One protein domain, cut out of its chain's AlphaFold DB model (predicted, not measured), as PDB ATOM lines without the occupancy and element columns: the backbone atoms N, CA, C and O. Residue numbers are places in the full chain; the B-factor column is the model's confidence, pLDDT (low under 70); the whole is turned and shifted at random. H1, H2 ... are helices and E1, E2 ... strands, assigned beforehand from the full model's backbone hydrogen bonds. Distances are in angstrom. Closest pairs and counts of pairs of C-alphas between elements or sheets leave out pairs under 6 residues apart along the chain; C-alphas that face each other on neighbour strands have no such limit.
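What this domain is: This is residues 4 to 126 of the 138 residues of the protein "T2SSG domain-containing protein" of Candidatus Parcubacteria bacterium (UniProt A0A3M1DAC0). One very long helix, H1, runs past a small sheet of four strands, and its residues 4 to 16 stick out beyond the rest as a free arm. H1 and the shorter H3 pack on one face of the sheet as a second layer, while the small H2 sits near the edge strand E1. The printed part has 123 residues, with three named helices and four named strands in the order H1 H2 E1 E2 H3 E3 E4; the class is mixed, helices and strands. The sheet, E1 E2 E4 E3, is antiparallel throughout. The whole is compact by its radius of gyration of the C-alphas, 15.4 A, yet elongated, spanning 58 by 30 by 23 A.

How they stand to each other: H1, residues 4 to 42, is on the sheet of E1, residues 76 to 80, E2, residues 87 to 92, E4, residues 122 to 125, and E3, residues 116 to 118, at a height over the sheet of 10.5 A. It lies over E2 and runs along the strands, only just, at 27 degrees to E2 on the local plane. H2, residues 55 to 61, is close to but not clearly touching H1; their closest C-alphas, of Val 34 and Ser 61, are 7.2 A apart. H2 only grazes the sheet, with residues 55 to 57. E1 and E2 form a hairpin, with N 79 and O 88 at 2.9 A. E2 and E4 are antiparallel, with N 91 and O 123 at 2.8 A. H3, residues 96 to 106, is on the same face as H1, at a height over the sheet of 9.2 A, over E3 and, only just, E4. Residues 17 to 25 of H1 alone touch H3, at a steep tilt of 58 degrees; the closest C-alphas, of Val 21 and Leu 102, are 5.4 A apart. E2, H3 and E3 form a split strand-helix-strand unit, two strands running the same way with E4 between them, and its crossover is right-handed. E3 and E4 form a hairpin, with N 124 and O 117 at 2.8 A. The sheet is only just strongly twisted, with C-alphas up to 4.4 A off its best plane. H2 and H3 have every O i to N i+4 pair within hydrogen-bond range, H1 34 of 35.

Where its parts are: H1 begins at C-alpha 4, (65.097, 35.201, -17.508), and ends at C-alpha 42, (15.106, 42.510, 9.957), 57.5 A away. H2 measures 10.0 A, E1 13.2 A, E2 16.0 A, H3 15.5 A, E3 6.8 A and E4 10.2 A from first to last C-alpha. E4 ends at C-alpha 125, (26.255, 39.658, -8.879).

The domain as a whole: The C-alphas of Leu 4 and Asn 43, the two farthest apart, are 58.4 A from each other. Without residues 4 to 16, the body spans 36 by 26 by 23 A. The printed part has no cut. The links H1 to H2 and H2 to E1 are long. Mean pLDDT of the printed part is 92.0, and residues 4 to 13 are under 70.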
ATOM      1  N   LEU A   4      65.638  35.933 -18.669       57.06
ATOM      2  CA  LEU A   4      65.097  35.201 -17.508       57.06
ATOM      3  C   LEU A   4      64.194  36.074 -16.621       57.06
ATOM      4  O   LEU A   4      63.225  35.587 -16.045       57.06
ATOM      5  N   SER A   5      64.474  37.377 -16.543       60.53
ATOM      6  CA  SER A   5      63.700  38.309 -15.716       60.53
ATOM      7  C   SER A   5      62.284  38.541 -16.270       60.53
ATOM      8  O   SER A   5      61.320  38.577 -15.507       60.53
ATOM      9  N   SER A   6      62.117  38.599 -17.598       63.19
ATOM     10  CA  SER A   6      60.815  38.845 -18.237       63.19
ATOM     11  C   SER A   6      59.815  37.694 -18.053       63.19
ATOM     12  O   SER A   6      58.625  37.951 -17.864       63.19
ATOM     13  N   ILE A   7      60.280  36.440 -18.022       64.50
ATOM     14  CA  ILE A   7      59.427  35.259 -17.786       64.50
ATOM     15  C   ILE A   7      58.871  35.268 -16.352       64.50
ATOM     16  O   ILE A   7      57.677  35.042 -16.141       64.50
ATOM     17  N   VAL A   8      59.711  35.595 -15.366       65.50
ATOM     18  CA  VAL A   8      59.306  35.682 -13.953       65.50
ATOM     19  C   VAL A   8      58.280  36.801 -13.746       65.50
ATOM     20  O   VAL A   8      57.264  36.593 -13.077       65.50
ATOM     21  N   PHE A   9      58.478  37.964 -14.375       61.50
ATOM     22  CA  PHE A   9      57.512  39.064 -14.312       61.50
ATOM     23  C   PHE A   9      56.165  38.721 -14.962       61.50
ATOM     24  O   PHE A   9      55.115  39.064 -14.405       61.50
ATOM     25  N   ALA A  10      56.169  38.010 -16.094       62.41
ATOM     26  CA  ALA A  10      54.943  37.552 -16.744       62.41
ATOM     27  C   ALA A  10      54.146  36.580 -15.851       62.41
ATOM     28  O   ALA A  10      52.927  36.730 -15.710       62.41
ATOM     29  N   LEU A  11      54.829  35.643 -15.178       64.81
ATOM     30  CA  LEU A  11      54.208  34.687 -14.257       64.81
ATOM     31  C   LEU A  11      53.586  35.384 -13.035       64.81
ATOM     32  O   LEU A  11      52.412  35.169 -12.730       64.81
ATOM     33  N   LEU A  12      54.332  36.281 -12.381       68.50
ATOM     34  CA  LEU A  12      53.850  37.065 -11.235       68.50
ATOM     35  C   LEU A  12      52.617  37.909 -11.580       68.50
ATOM     36  O   LEU A  12      51.692  38.023 -10.771       68.50
ATOM     37  N   ASN A  13      52.577  38.488 -12.782       69.12
ATOM     38  CA  ASN A  13      51.432  39.280 -13.217       69.12
ATOM     39  C   ASN A  13      50.162  38.425 -13.385       69.12
ATOM     40  O   ASN A  13      49.078  38.855 -12.992       69.12
ATOM     41  N   SER A  14      50.293  37.203 -13.909       81.81
ATOM     42  CA  SER A  14      49.182  36.247 -14.026       81.81
ATOM     43  C   SER A  14      48.659  35.808 -12.652       81.81
ATOM     44  O   SER A  14      47.451  35.843 -12.403       81.81
ATOM     45  N   THR A  15      49.559  35.493 -11.717       89.81
ATOM     46  CA  THR A  15      49.193  35.091 -10.350       89.81
ATOM     47  C   THR A  15      48.455  36.199  -9.603       89.81
ATOM     48  O   THR A  15      47.428  35.935  -8.983       89.81
ATOM     49  N   ARG A  16      48.897  37.462  -9.714       92.25
ATOM     50  CA  ARG A  16      48.197  38.601  -9.091       92.25
ATOM     51  C   ARG A  16      46.782  38.790  -9.632       92.25
ATOM     52  O   ARG A  16      45.876  39.071  -8.853       92.25
ATOM     53  N   LYS A  17      46.573  38.615 -10.942       92.50
ATOM     54  CA  LYS A  17      45.231  38.688 -11.545       92.50
ATOM     55  C   LYS A  17      44.311  37.603 -10.985       92.50
ATOM     56  O   LYS A  17      43.206  37.917 -10.556       92.50
ATOM     57  N   LYS A  18      44.789  36.355 -10.912       93.69
ATOM     58  CA  LYS A  18      44.031  35.239 -10.321       93.69
ATOM     59  C   LYS A  18      43.718  35.472  -8.841       93.69
ATOM     60  O   LYS A  18      42.591  35.242  -8.423       93.69
ATOM     61  N   ALA A  19      44.680  35.981  -8.071       96.38
ATOM     62  CA  ALA A  19      44.487  36.286  -6.654       96.38
ATOM     63  C   ALA A  19      43.425  37.375  -6.428       96.38
ATOM     64  O   ALA A  19      42.590  37.236  -5.540       96.38
ATOM     65  N   ARG A  20      43.411  38.431  -7.256       96.81
ATOM     66  CA  ARG A  20      42.360  39.463  -7.213       96.81
ATOM     67  C   ARG A  20      40.981  38.871  -7.479       96.81
ATOM     68  O   ARG A  20      40.062  39.147  -6.727       96.81
ATOM     69  N   VAL A  21      40.852  38.025  -8.501       97.50
ATOM     70  CA  VAL A  21      39.581  37.354  -8.814       97.50
ATOM     71  C   VAL A  21      39.131  36.443  -7.668       97.50
ATOM     72  O   VAL A  21      37.984  36.522  -7.249       97.50
ATOM     73  N   ALA A  22      40.036  35.632  -7.114       98.00
ATOM     74  CA  ALA A  22      39.721  34.749  -5.992       98.00
ATOM     75  C   ALA A  22      39.276  35.528  -4.743       98.00
ATOM     76  O   ALA A  22      38.316  35.132  -4.087       98.00
ATOM     77  N   ARG A  23      39.938  36.655  -4.448       97.88
ATOM     78  CA  ARG A  23      39.529  37.552  -3.363       97.88
ATOM     79  C   ARG A  23      38.146  38.136  -3.621       97.88
ATOM     80  O   ARG A  23      37.295  38.034  -2.754       97.88
ATOM     81  N   ALA A  24      37.894  38.650  -4.825       97.81
ATOM     82  CA  ALA A  24      36.591  39.214  -5.157       97.81
ATOM     83  C   ALA A  24      35.464  38.182  -5.030       97.81
ATOM     84  O   ALA A  24      34.395  38.499  -4.526       97.81
ATOM     85  N   ALA A  25      35.718  36.937  -5.438       98.06
ATOM     86  CA  ALA A  25      34.760  35.850  -5.289       98.06
ATOM     87  C   ALA A  25      34.480  35.491  -3.822       98.06
ATOM     88  O   ALA A  25      33.356  35.124  -3.483       98.06
ATOM     89  N   ALA A  26      35.493  35.575  -2.957       98.12
ATOM     90  CA  ALA A  26      35.323  35.384  -1.521       98.12
ATOM     91  C   ALA A  26      34.511  36.530  -0.902       98.12
ATOM     92  O   ALA A  26      33.525  36.250  -0.225       98.12
ATOM     93  N   ASP A  27      34.865  37.782  -1.217       97.88
ATOM     94  CA  ASP A  27      34.173  38.986  -0.741       97.88
ATOM     95  C   ASP A  27      32.678  38.937  -1.121       97.88
ATOM     96  O   ASP A  27      31.811  39.112  -0.270       97.88
ATOM     97  N   LEU A  28      32.349  38.599  -2.377       97.94
ATOM     98  CA  LEU A  28      30.959  38.483  -2.841       97.94
ATOM     99  C   LEU A  28      30.167  37.408  -2.080       97.94
ATOM    100  O   LEU A  28      29.022  37.638  -1.699       97.94
ATOM    101  N   LYS A  29      30.771  36.242  -1.819       97.44
ATOM    102  CA  LYS A  29      30.124  35.174  -1.038       97.44
ATOM    103  C   LYS A  29      29.915  35.573   0.419       97.44
ATOM    104  O   LYS A  29      28.926  35.168   1.021       97.44
ATOM    105  N   GLU A  30      30.859  36.307   0.997       97.44
ATOM    106  CA  GLU A  30      30.751  36.808   2.362       97.44
ATOM    107  C   GLU A  30      29.644  37.857   2.468       97.44
ATOM    108  O   GLU A  30      28.755  37.705   3.302       97.44
ATOM    109  N   ILE A  31      29.602  38.823   1.547       97.50
ATOM    110  CA  ILE A  31      28.532  39.822   1.470       97.50
ATOM    111  C   ILE A  31      27.152  39.154   1.345       97.50
ATOM    112  O   ILE A  31      26.237  39.535   2.071       97.50
ATOM    113  N   THR A  32      26.990  38.116   0.514       96.94
ATOM    114  CA  THR A  32      25.715  37.375   0.424       96.94
ATOM    115  C   THR A  32      25.298  36.759   1.758       96.94
ATOM    116  O   THR A  32      24.123  36.808   2.115       96.94
ATOM    117  N   LYS A  33      26.239  36.195   2.525       97.19
ATOM    118  CA  LYS A  33      25.932  35.655   3.861       97.19
ATOM    119  C   LYS A  33      25.508  36.756   4.822       97.19
ATOM    120  O   LYS A  33      24.568  36.563   5.580       97.19
ATOM    121  N   VAL A  34      26.183  37.900   4.777       97.38
ATOM    122  CA  VAL A  34      25.850  39.054   5.618       97.38
ATOM    123  C   VAL A  34      24.457  39.580   5.285       97.38
ATOM    124  O   VAL A  34      23.685  39.860   6.193       97.38
ATOM    125  N   LEU A  35      24.101  39.653   4.002       96.62
ATOM    126  CA  LEU A  35      22.753  40.015   3.566       96.62
ATOM    127  C   LEU A  35      21.700  39.019   4.068       96.62
ATOM    128  O   LEU A  35      20.623  39.439   4.476       96.62
ATOM    129  N   ALA A  36      22.014  37.721   4.078       96.06
ATOM    130  CA  ALA A  36      21.121  36.702   4.625       96.06
ATOM    131  C   ALA A  36      20.935  36.843   6.146       96.06
ATOM    132  O   ALA A  36      19.810  36.749   6.622       96.06
ATOM    133  N   ILE A  37      22.009  37.123   6.895       97.00
ATOM    134  CA  ILE A  37      21.937  37.395   8.343       97.00
ATOM    135  C   ILE A  37      21.108  38.658   8.604       97.00
ATOM    136  O   ILE A  37      20.194  38.639   9.418       97.00
ATOM    137  N   TYR A  38      21.366  39.736   7.858       96.31
ATOM    138  CA  TYR A  38      20.580  40.962   7.969       96.31
ATOM    139  C   TYR A  38      19.091  40.694   7.717       96.31
ATOM    140  O   TYR A  38      18.244  41.211   8.444       96.31
ATOM    141  N   TYR A  39      18.767  39.903   6.690       95.31
ATOM    142  CA  TYR A  39      17.386  39.551   6.375       95.31
ATOM    143  C   TYR A  39      16.728  38.762   7.511       95.31
ATOM    144  O   TYR A  39      15.583  39.051   7.837       95.31
ATOM    145  N   ASP A  40      17.437  37.816   8.128       95.62
ATOM    146  CA  ASP A  40      16.939  37.052   9.281       95.62
ATOM    147  C   ASP A  40      16.581  37.975  10.459       95.62
ATOM    148  O   ASP A  40      15.495  37.873  11.028       95.62
ATOM    149  N   ASP A  41      17.432  38.966  10.743       96.56
ATOM    150  CA  ASP A  41      17.231  39.905  11.854       96.56
ATOM    151  C   ASP A  41      16.143  40.963  11.586       96.56
ATOM    152  O   ASP A  41      15.500  41.455  12.516       96.56
ATOM    153  N   ASN A  42      15.941  41.354  10.322       93.75
ATOM    154  CA  ASN A  42      15.106  42.510   9.957       93.75
ATOM    155  C   ASN A  42      13.863  42.142   9.137       93.75
ATOM    156  O   ASN A  42      13.043  43.012   8.835       93.75
ATOM    157  N   ASN A  43      13.729  40.871   8.752       93.06
ATOM    158  CA  ASN A  43      12.707  40.346   7.847       93.06
ATOM    159  C   ASN A  43      12.632  41.101   6.501       93.06
ATOM    160  O   ASN A  43      11.577  41.173   5.863       93.06
ATOM    161  N   ASN A  44      13.740  41.730   6.103       93.25
ATOM    162  CA  ASN A  44      13.879  42.477   4.862       93.25
ATOM    163  C   ASN A  44      15.357  42.730   4.532       93.25
ATOM    164  O   ASN A  44      16.194  42.765   5.433       93.25
ATOM    165  N   TYR A  45      15.686  42.959   3.260       94.62
ATOM    166  CA  TYR A  45      17.037  43.378   2.884       94.62
ATOM    167  C   TYR A  45      17.327  44.829   3.287       94.62
ATOM    168  O   TYR A  45      16.396  45.632   3.421       94.62
ATOM    169  N   PRO A  46      18.616  45.196   3.452       94.44
ATOM    170  CA  PRO A  46      18.992  46.583   3.658       94.44
ATOM    171  C   PRO A  46      18.503  47.442   2.503       94.44
ATOM    172  O   PRO A  46      18.402  46.984   1.358       94.44
ATOM    173  N   CYS A  47      18.244  48.711   2.790       90.62
ATOM    174  CA  CYS A  47      17.911  49.616   1.714       90.62
ATOM    175  C   CYS A  47      19.096  49.825   0.765       90.62
ATOM    176  O   CYS A  47      20.256  49.801   1.181       90.62
ATOM    177  N   PHE A  48      18.779  50.029  -0.509       89.19
ATOM    178  CA  PHE A  48      19.742  50.388  -1.544       89.19
ATOM    179  C   PHE A  48      19.667  51.886  -1.852       89.19
ATOM    180  O   PHE A  48      18.651  52.542  -1.589       89.19
ATOM    181  N   ASP A  49      20.742  52.399  -2.435       87.25
ATOM    182  CA  ASP A  49      20.761  53.660  -3.167       87.25
ATOM    183  C   ASP A  49      21.414  53.410  -4.541       87.25
ATOM    184  O   ASP A  49      21.987  52.352  -4.759       87.25
ATOM    185  N   HIS A  50      21.264  54.326  -5.502       89.00
ATOM    186  CA  HIS A  50      21.898  54.215  -6.831       89.00
ATOM    187  C   HIS A  50      23.208  55.019  -6.921       89.00
ATOM    188  O   HIS A  50      23.669  55.380  -8.013       89.00
ATOM    189  N   ASN A  51      23.768  55.411  -5.776       89.12
ATOM    190  CA  ASN A  51      24.950  56.243  -5.697       89.12
ATOM    191  C   ASN A  51      26.165  55.363  -5.420       89.12
ATOM    192  O   ASN A  51      26.200  54.609  -4.462       89.12
ATOM    193  N   TRP A  52      27.230  55.518  -6.204       88.62
ATOM    194  CA  TRP A  52      28.463  54.754  -6.006       88.62
ATOM    195  C   TRP A  52      29.281  55.249  -4.798       88.62
ATOM    196  O   TRP A  52      30.402  55.752  -4.942       88.62
ATOM    197  N   SER A  53      28.705  55.099  -3.610       88.00
ATOM    198  CA  SER A  53      29.285  55.330  -2.296       88.00
ATOM    199  C   SER A  53      29.060  54.074  -1.462       88.00
ATOM    200  O   SER A  53      28.017  53.456  -1.587       88.00
ATOM    201  N   ASP A  54      30.003  53.731  -0.587       89.88
ATOM    202  CA  ASP A  54      29.851  52.592   0.326       89.88
ATOM    203  C   ASP A  54      29.309  52.995   1.709       89.88
ATOM    204  O   ASP A  54      29.367  52.218   2.661       89.88
ATOM    205  N   ALA A  55      28.839  54.237   1.873       90.94
ATOM    206  CA  ALA A  55      28.487  54.773   3.186       90.94
ATOM    207  C   ALA A  55      27.277  54.050   3.796       90.94
ATOM    208  O   ALA A  55      27.273  53.753   4.995       90.94
ATOM    209  N   ARG A  56      26.262  53.746   2.979       91.75
ATOM    210  CA  ARG A  56      25.073  53.007   3.417       91.75
ATOM    211  C   ARG A  56      25.418  51.563   3.724       91.75
ATOM    212  O   ARG A  56      25.054  51.078   4.792       91.75
ATOM    213  N   GLU A  57      26.197  50.930   2.860       94.19
ATOM    214  CA  GLU A  57      26.645  49.556   3.016       94.19
ATOM    215  C   GLU A  57      27.487  49.371   4.256       94.19
ATOM    216  O   GLU A  57      27.231  48.463   5.042       94.19
ATOM    217  N   ARG A  58      28.410  50.292   4.528       94.56
ATOM    218  CA  ARG A  58      29.168  50.303   5.781       94.56
ATOM    219  C   ARG A  58      28.268  50.476   6.996       94.56
ATOM    220  O   ARG A  58      28.523  49.835   8.006       94.56
ATOM    221  N   SER A  59      27.229  51.304   6.908       94.00
ATOM    222  CA  SER A  59      26.318  51.539   8.031       94.00
ATOM    223  C   SER A  59      25.485  50.308   8.375       94.00
ATOM    224  O   SER A  59      25.396  49.968   9.552       94.00
ATOM    225  N   TRP A  60      24.861  49.654   7.390       94.12
ATOM    226  CA  TRP A  60      24.008  48.494   7.668       94.12
ATOM    227  C   TRP A  60      24.818  47.217   7.904       94.12
ATOM    228  O   TRP A  60      24.377  46.359   8.665       94.12
ATOM    229  N   SER A  61      26.006  47.087   7.299       95.94
ATOM    230  CA  SER A  61      26.851  45.901   7.487       95.94
ATOM    231  C   SER A  61      27.664  45.937   8.776       95.94
ATOM    232  O   SER A  61      27.958  44.866   9.288       95.94
ATOM    233  N   ALA A  62      27.975  47.112   9.344       95.50
ATOM    234  CA  ALA A  62      28.879  47.259  10.494       95.50
ATOM    235  C   ALA A  62      28.651  46.292  11.679       95.50
ATOM    236  O   ALA A  62      29.652  45.834  12.234       95.50
ATOM    237  N   PRO A  63      27.410  45.949  12.085       95.44
ATOM    238  CA  PRO A  63      27.181  44.977  13.160       95.44
ATOM    239  C   PRO A  63      27.614  43.544  12.815       95.44
ATOM    240  O   PRO A  63      27.898  42.753  13.711       95.44
ATOM    241  N   TYR A  64      27.668  43.210  11.526       95.19
ATOM    242  CA  TYR A  64      27.857  41.855  11.009       95.19
ATOM    243  C   TYR A  64      29.206  41.676  10.309       95.19
ATOM    244  O   TYR A  64      29.766  40.581  10.291       95.19
ATOM    245  N   TYR A  65      29.704  42.739   9.674       95.38
ATOM    246  CA  TYR A  65      30.800  42.677   8.721       95.38
ATOM    247  C   TYR A  65      31.400  44.051   8.416       95.38
ATOM    248  O   TYR A  65      30.718  45.073   8.377       95.38
ATOM    249  N   GLN A  66      32.700  44.077   8.124       96.06
ATOM    250  CA  GLN A  66      33.363  45.280   7.636       96.06
ATOM    251  C   GLN A  66      33.305  45.321   6.105       96.06
ATOM    252  O   GLN A  66      34.043  44.589   5.449       96.06
ATOM    253  N   TRP A  67      32.496  46.226   5.539       94.88
ATOM    254  CA  TRP A  67      32.365  46.373   4.083       94.88
ATOM    255  C   TRP A  67      33.726  46.571   3.378       94.88
ATOM    256  O   TRP A  67      34.444  47.536   3.690       94.88
ATOM    257  N   PRO A  68      34.105  45.688   2.435       95.00
ATOM    258  CA  PRO A  68      35.400  45.730   1.780       95.00
ATOM    259  C   PRO A  68      35.395  46.665   0.565       95.00
ATOM    260  O   PRO A  68      34.366  46.990  -0.022       95.00
ATOM    261  N   LYS A  69      36.598  47.049   0.127       94.06
ATOM    262  CA  LYS A  69      36.824  47.546  -1.237       94.06
ATOM    263  C   LYS A  69      37.125  46.370  -2.155       94.06
ATOM    264  O   LYS A  69      37.720  45.380  -1.724       94.06
ATOM    265  N   THR A  70      36.810  46.519  -3.435       95.00
ATOM    266  CA  THR A  70      37.174  45.521  -4.436       95.00
ATOM    267  C   THR A  70      38.702  45.375  -4.526       95.00
ATOM    268  O   THR A  70      39.454  46.325  -4.271       95.00
ATOM    269  N   PRO A  71      39.211  44.225  -4.999       95.81
ATOM    270  CA  PRO A  71      40.643  44.021  -5.250       95.81
ATOM    271  C   PRO A  71      41.270  44.939  -6.319       95.81
ATOM    272  O   PRO A  71      42.484  44.875  -6.547       95.81
ATOM    273  N   TRP A  72      40.461  45.767  -6.986       93.31
ATOM    274  CA  TRP A  72      40.883  46.773  -7.963       93.31
ATOM    275  C   TRP A  72      40.854  48.203  -7.404       93.31
ATOM    276  O   TRP A  72      41.212  49.130  -8.124       93.31
ATOM    277  N   GLY A  73      40.494  48.380  -6.128       91.75
ATOM    278  CA  GLY A  73      40.470  49.681  -5.454       91.75
ATOM    279  C   GLY A  73      39.173  50.471  -5.641       91.75
ATOM    280  O   GLY A  73      39.125  51.635  -5.260       91.75
ATOM    281  N   THR A  74      38.137  49.852  -6.212       91.69
ATOM    282  CA  THR A  74      36.789  50.427  -6.346       91.69
ATOM    283  C   THR A  74      35.855  49.905  -5.252       91.69
ATOM    284  O   THR A  74      36.234  49.074  -4.427       91.69
ATOM    285  N   GLU A  75      34.630  50.411  -5.214       92.94
ATOM    286  CA  GLU A  75      33.572  50.014  -4.287       92.94
ATOM    287  C   GLU A  75      32.816  48.776  -4.779       92.94
ATOM    288  O   GLU A  75      32.542  48.637  -5.977       92.94
ATOM    289  N   TYR A  76      32.446  47.915  -3.830       95.81
ATOM    290  CA  TYR A  76      31.231  47.113  -3.946       95.81
ATOM    291  C   TYR A  76      30.037  47.992  -3.595       95.81
ATOM    292  O   TYR A  76      30.143  48.811  -2.679       95.81
ATOM    293  N   HIS A  77      28.927  47.797  -4.292       95.12
ATOM    294  CA  HIS A  77      27.721  48.592  -4.107       95.12
ATOM    295  C   HIS A  77      26.488  47.689  -4.074       95.12
ATOM    296  O   HIS A  77      26.384  46.774  -4.888       95.12
ATOM    297  N   TRP A  78      25.601  47.905  -3.108       94.94
ATOM    298  CA  TRP A  78      24.339  47.183  -2.986       94.94
ATOM    299  C   TRP A  78      23.257  47.880  -3.803       94.94
ATOM    300  O   TRP A  78      22.986  49.058  -3.605       94.94
ATOM    301  N   GLU A  79      22.642  47.141  -4.719       93.00
ATOM    302  CA  GLU A  79      21.918  47.719  -5.840       93.00
ATOM    303  C   GLU A  79      20.613  46.970  -6.134       93.00
ATOM    304  O   GLU A  79      20.453  45.795  -5.790       93.00
ATOM    305  N   HIS A  80      19.683  47.654  -6.807       92.12
ATOM    306  CA  HIS A  80      18.399  47.105  -7.216       92.12
ATOM    307  C   HIS A  80      18.065  47.364  -8.693       92.12
ATOM    308  O   HIS A  80      18.263  48.451  -9.242       92.12
ATOM    309  N   GLY A  81      17.468  46.366  -9.347       90.38
ATOM    310  CA  GLY A  81      16.902  46.502 -10.694       90.38
ATOM    311  C   GLY A  81      17.933  46.590 -11.824       90.38
ATOM    312  O   GLY A  81      17.626  47.110 -12.898       90.38
ATOM    313  N   GLN A  82      19.159  46.104 -11.614       91.56
ATOM    314  CA  GLN A  82      20.244  46.203 -12.595       91.56
ATOM    315  C   GLN A  82      20.502  44.880 -13.309       91.56
ATOM    316  O   GLN A  82      20.501  43.809 -12.711       91.56
ATOM    317  N   ARG A  83      20.731  44.953 -14.628       91.75
ATOM    318  CA  ARG A  83      21.041  43.799 -15.504       91.75
ATOM    319  C   ARG A  83      20.092  42.596 -15.341       91.75
ATOM    320  O   ARG A  83      20.486  41.443 -15.517       91.75
ATOM    321  N   GLY A  84      18.821  42.870 -15.050       91.38
ATOM    322  CA  GLY A  84      17.793  41.842 -14.868       91.38
ATOM    323  C   GLY A  84      17.875  41.100 -13.532       91.38
ATOM    324  O   GLY A  84      17.369  39.983 -13.449       91.38
ATOM    325  N   PHE A  85      18.526  41.688 -12.527       95.19
ATOM    326  CA  PHE A  85      18.431  41.283 -11.128       95.19
ATOM    327  C   PHE A  85      17.526  42.248 -10.369       95.19
ATOM    328  O   PHE A  85      17.563  43.457 -10.607       95.19
ATOM    329  N   ALA A  86      16.717  41.708  -9.458       93.94
ATOM    330  CA  ALA A  86      15.998  42.520  -8.486       93.94
ATOM    331  C   ALA A  86      16.997  43.121  -7.499       93.94
ATOM    332  O   ALA A  86      16.966  44.320  -7.273       93.94
ATOM    333  N   TYR A  87      17.938  42.308  -7.019       95.00
ATOM    334  CA  TYR A  87      18.991  42.705  -6.098       95.00
ATOM    335  C   TYR A  87      20.349  42.253  -6.603       95.00
ATOM    336  O   TYR A  87      20.488  41.124  -7.081       95.00
ATOM    337  N   SER A  88      21.362  43.099  -6.462       96.44
ATOM    338  CA  SER A  88      22.718  42.741  -6.856       96.44
ATOM    339  C   SER A  88      23.785  43.445  -6.033       96.44
ATOM    340  O   SER A  88      23.577  44.501  -5.443       96.44
ATOM    341  N   ILE A  89      24.972  42.839  -6.016       97.19
ATOM    342  CA  ILE A  89      26.202  43.549  -5.689       97.19
ATOM    343  C   ILE A  89      26.839  44.016  -6.992       97.19
ATOM    344  O   ILE A  89      27.281  43.199  -7.805       97.19
ATOM    345  N   SER A  90      26.897  45.331  -7.171       96.19
ATOM    346  CA  SER A  90      27.545  45.970  -8.302       96.19
ATOM    347  C   SER A  90      29.031  46.190  -8.042       96.19
ATOM    348  O   SER A  90      29.468  46.560  -6.950       96.19
ATOM    349  N   MET A  91      29.822  46.034  -9.096       95.62
ATOM    350  CA  MET A  91      31.228  46.417  -9.144       95.62
ATOM    351  C   MET A  91      31.473  47.272 -10.382       95.62
ATOM    352  O   MET A  91      31.072  46.898 -11.489       95.62
ATOM    353  N   ARG A  92      32.180  48.392 -10.220       93.25
ATOM    354  CA  ARG A  92      32.555  49.268 -11.339       93.25
ATOM    355  C   ARG A  92      34.004  49.094 -11.775       93.25
ATOM    356  O   ARG A  92      34.898  48.886 -10.951       93.25
ATOM    357  N   SER A  93      34.215  49.249 -13.079       90.38
ATOM    358  CA  SER A  93      35.513  49.457 -13.732       90.38
ATOM    359  C   SER A  93      36.570  48.379 -13.454       90.38
ATOM    360  O   SER A  93      37.761  48.674 -13.394       90.38
ATOM    361  N   ILE A  94      36.161  47.113 -13.316       93.44
ATOM    362  CA  ILE A  94      37.099  45.995 -13.100       93.44
ATOM    363  C   ILE A  94      37.771  45.522 -14.403       93.44
ATOM    364  O   ILE A  94      38.834  44.898 -14.366       93.44
ATOM    365  N   GLY A  95      37.174  45.850 -15.554       94.31
ATOM    366  CA  GLY A  95      37.629  45.489 -16.895       94.31
ATOM    367  C   GLY A  95      37.102  44.134 -17.378       94.31
ATOM    368  O   GLY A  95      36.926  43.199 -16.598       94.31
ATOM    369  N   GLN A  96      36.893  44.004 -18.693       95.19
ATOM    370  CA  GLN A  96      36.235  42.843 -19.317       95.19
ATOM    371  C   GLN A  96      36.887  41.501 -18.957       95.19
ATOM    372  O   GLN A  96      36.207  40.550 -18.586       95.19
ATOM    373  N   SER A  97      38.219  41.427 -19.020       94.75
ATOM    374  CA  SER A  97      38.947  40.187 -18.720       94.75
ATOM    375  C   SER A  97      38.798  39.758 -17.256       94.75
ATOM    376  O   SER A  97      38.753  38.562 -16.982       94.75
ATOM    377  N   ALA A  98      38.734  40.710 -16.322       95.75
ATOM    378  CA  ALA A  98      38.527  40.409 -14.910       95.75
ATOM    379  C   ALA A  98      37.075  40.017 -14.630       95.75
ATOM    380  O   ALA A  98      36.856  39.061 -13.895       95.75
ATOM    381  N   ALA A  99      36.115  40.706 -15.256       96.56
ATOM    382  CA  ALA A  99      34.700  40.365 -15.178       96.56
ATOM    383  C   ALA A  99      34.453  38.923 -15.640       96.56
ATOM    384  O   ALA A  99      33.946  38.123 -14.864       96.56
ATOM    385  N   GLN A 100      34.916  38.554 -16.839       96.94
ATOM    386  CA  GLN A 100      34.791  37.187 -17.362       96.94
ATOM    387  C   GLN A 100      35.514  36.149 -16.494       96.94
ATOM    388  O   GLN A 100      35.054  35.021 -16.355       96.94
ATOM    389  N   ALA A 101      36.668  36.498 -15.917       96.81
ATOM    390  CA  ALA A 101      37.403  35.580 -15.049       96.81
ATOM    391  C   ALA A 101      36.695  35.347 -13.707       96.81
ATOM    392  O   ALA A 101      36.747  34.234 -13.192       96.81
ATOM    393  N   LEU A 102      36.071  36.385 -13.145       97.25
ATOM    394  CA  LEU A 102      35.278  36.296 -11.922       97.25
ATOM    395  C   LEU A 102      33.998  35.504 -12.150       97.25
ATOM    396  O   LEU A 102      33.718  34.579 -11.396       97.25
ATOM    397  N   ASP A 103      33.306  35.814 -13.235       97.62
ATOM    398  CA  ASP A 103      32.143  35.083 -13.709       97.62
ATOM    399  C   ASP A 103      32.462  33.593 -13.903       97.62
ATOM    400  O   ASP A 103      31.902  32.743 -13.227       97.62
ATOM    401  N   LYS A 104      33.520  33.255 -14.648       97.25
ATOM    402  CA  LYS A 104      33.978  31.862 -14.794       97.25
ATOM    403  C   LYS A 104      34.348  31.179 -13.467       97.25
ATOM    404  O   LYS A 104      34.330  29.954 -13.379       97.25
ATOM    405  N   ALA A 105      34.775  31.937 -12.460       96.44
ATOM    406  CA  ALA A 105      35.165  31.385 -11.165       96.44
ATOM    407  C   ALA A 105      33.970  31.113 -10.236       96.44
ATOM    408  O   ALA A 105      34.123  30.381  -9.256       96.44
ATOM    409  N   MET A 106      32.815  31.722 -10.502       97.25
ATOM    410  CA  MET A 106      31.640  31.676  -9.628       97.25
ATOM    411  C   MET A 106      30.378  31.139 -10.312       97.25
ATOM    412  O   MET A 106      29.482  30.693  -9.601       97.25
ATOM    413  N   ASP A 107      30.327  31.181 -11.638       95.88
ATOM    414  CA  ASP A 107      29.181  30.873 -12.490       95.88
ATOM    415  C   ASP A 107      29.653  30.157 -13.780       95.88
ATOM    416  O   ASP A 107      30.349  29.140 -13.685       95.88
ATOM    417  N   ASP A 108      29.319  30.649 -14.979       95.12
ATOM    418  CA  ASP A 108      29.524  29.948 -16.256       95.12
ATOM    419  C   ASP A 108      30.556  30.619 -17.190       95.12
ATOM    420  O   ASP A 108      31.014  30.009 -18.163       95.12
ATOM    421  N   GLY A 109      30.994  31.841 -16.877       95.19
ATOM    422  CA  GLY A 109      31.920  32.606 -17.717       95.19
ATOM    423  C   GLY A 109      31.252  33.329 -18.894       95.19
ATOM    424  O   GLY A 109      31.964  33.888 -19.741       95.19
ATOM    425  N   ASN A 110      29.919  33.321 -18.957       96.12
ATOM    426  CA  ASN A 110      29.115  34.122 -19.855       96.12
ATOM    427  C   ASN A 110      28.445  35.310 -19.139       96.12
ATOM    428  O   ASN A 110      27.316  35.233 -18.662       96.12
ATOM    429  N   LEU A 111      29.061  36.487 -19.279       95.94
ATOM    430  CA  LEU A 111      28.576  37.757 -18.720       95.94
ATOM    431  C   LEU A 111      27.176  38.221 -19.177       95.94
ATOM    432  O   LEU A 111      26.703  39.263 -18.716       95.94
ATOM    433  N   ALA A 112      26.526  37.527 -20.110       96.19
ATOM    434  CA  ALA A 112      25.153  37.823 -20.515       96.19
ATOM    435  C   ALA A 112      24.099  37.060 -19.694       96.19
ATOM    436  O   ALA A 112      22.930  37.452 -19.710       96.19
ATOM    437  N   THR A 113      24.474  35.976 -19.010       95.38
ATOM    438  CA  THR A 113      23.540  35.036 -18.375       95.38
ATOM    439  C   THR A 113      23.878  34.781 -16.911       95.38
ATOM    440  O   THR A 113      24.731  35.441 -16.337       95.38
ATOM    441  N   GLY A 114      23.111  33.898 -16.270       95.69
ATOM    442  CA  GLY A 114      23.444  33.407 -14.938       95.69
ATOM    443  C   GLY A 114      23.263  34.434 -13.821       95.69
ATOM    444  O   GLY A 114      22.415  35.336 -13.910       95.69
ATOM    445  N   ILE A 115      24.020  34.223 -12.748       96.75
ATOM    446  CA  ILE A 115      24.031  35.010 -11.512       96.75
ATOM    447  C   ILE A 115      25.081  36.125 -11.542       96.75
ATOM    448  O   ILE A 115      25.063  36.980 -10.657       96.75
ATOM    449  N   ILE A 116      25.969  36.149 -12.540       97.50
ATOM    450  CA  ILE A 116      26.915  37.247 -12.762       97.50
ATOM    451  C   ILE A 116      26.750  37.805 -14.177       97.50
ATOM    452  O   ILE A 116      27.004  37.130 -15.164       97.50
ATOM    453  N   ARG A 117      26.363  39.082 -14.296       97.38
ATOM    454  CA  ARG A 117      26.119  39.729 -15.599       97.38
ATOM    455  C   ARG A 117      26.876  41.036 -15.719       97.38
ATOM    456  O   ARG A 117      26.934  41.805 -14.764       97.38
ATOM    457  N   GLY A 118      27.454  41.341 -16.880       95.38
ATOM    458  CA  GLY A 118      28.418  42.441 -16.960       95.38
ATOM    459  C   GLY A 118      28.954  42.798 -18.345       95.38
ATOM    460  O   GLY A 118      28.679  42.138 -19.338       95.38
ATOM    461  N   ASP A 119      29.729  43.879 -18.403       89.75
ATOM    462  CA  ASP A 119      30.492  44.306 -19.593       89.75
ATOM    463  C   ASP A 119      31.879  44.884 -19.241       89.75
ATOM    464  O   ASP A 119      32.473  45.657 -19.992       89.75
ATOM    465  N   GLY A 120      32.389  44.559 -18.048       83.88
ATOM    466  CA  GLY A 120      33.678  45.039 -17.549       83.88
ATOM    467  C   GLY A 120      33.674  46.476 -17.018       83.88
ATOM    468  O   GLY A 120      34.484  46.782 -16.139       83.88
ATOM    469  N   ASN A 121      32.759  47.332 -17.482       92.00
ATOM    470  CA  ASN A 121      32.519  48.649 -16.889       92.00
ATOM    471  C   ASN A 121      31.622  48.534 -15.663       92.00
ATOM    472  O   ASN A 121      31.878  49.192 -14.655       92.00
ATOM    473  N   ARG A 122      30.611  47.668 -15.734       94.25
ATOM    474  CA  ARG A 122      29.741  47.331 -14.611       94.25
ATOM    475  C   ARG A 122      29.507  45.825 -14.588       94.25
ATOM    476  O   ARG A 122      29.178  45.242 -15.619       94.25
ATOM    477  N   LEU A 123      29.702  45.209 -13.431       96.69
ATOM    478  CA  LEU A 123      29.411  43.802 -13.175       96.69
ATOM    479  C   LEU A 123      28.388  43.725 -12.046       96.69
ATOM    480  O   LEU A 123      28.579  44.377 -11.026       96.69
ATOM    481  N   GLU A 124      27.347  42.926 -12.234       97.44
ATOM    482  CA  GLU A 124      26.322  42.643 -11.236       97.44
ATOM    483  C   GLU A 124      26.416  41.195 -10.794       97.44
ATOM    484  O   GLU A 124      26.474  40.301 -11.637       97.44
ATOM    485  N   TYR A 125      26.381  40.975  -9.484       97.88
ATOM    486  CA  TYR A 125      26.255  39.658  -8.879       97.88
ATOM    487  C   TYR A 125      24.912  39.538  -8.152       97.88
ATOM    488  O   TYR A 125      24.711  40.176  -7.122       97.88
ATOM    489  N   GLY A 126      24.011  38.713  -8.683       96.88
ATOM    490  CA  GLY A 126      22.655  38.472  -8.178       96.88
ATOM    491  C   GLY A 126      22.518  37.198  -7.339       96.88
ATOM    492  O   GLY A 126      21.547  36.466  -7.492       96.88
TER     493      GLY A 126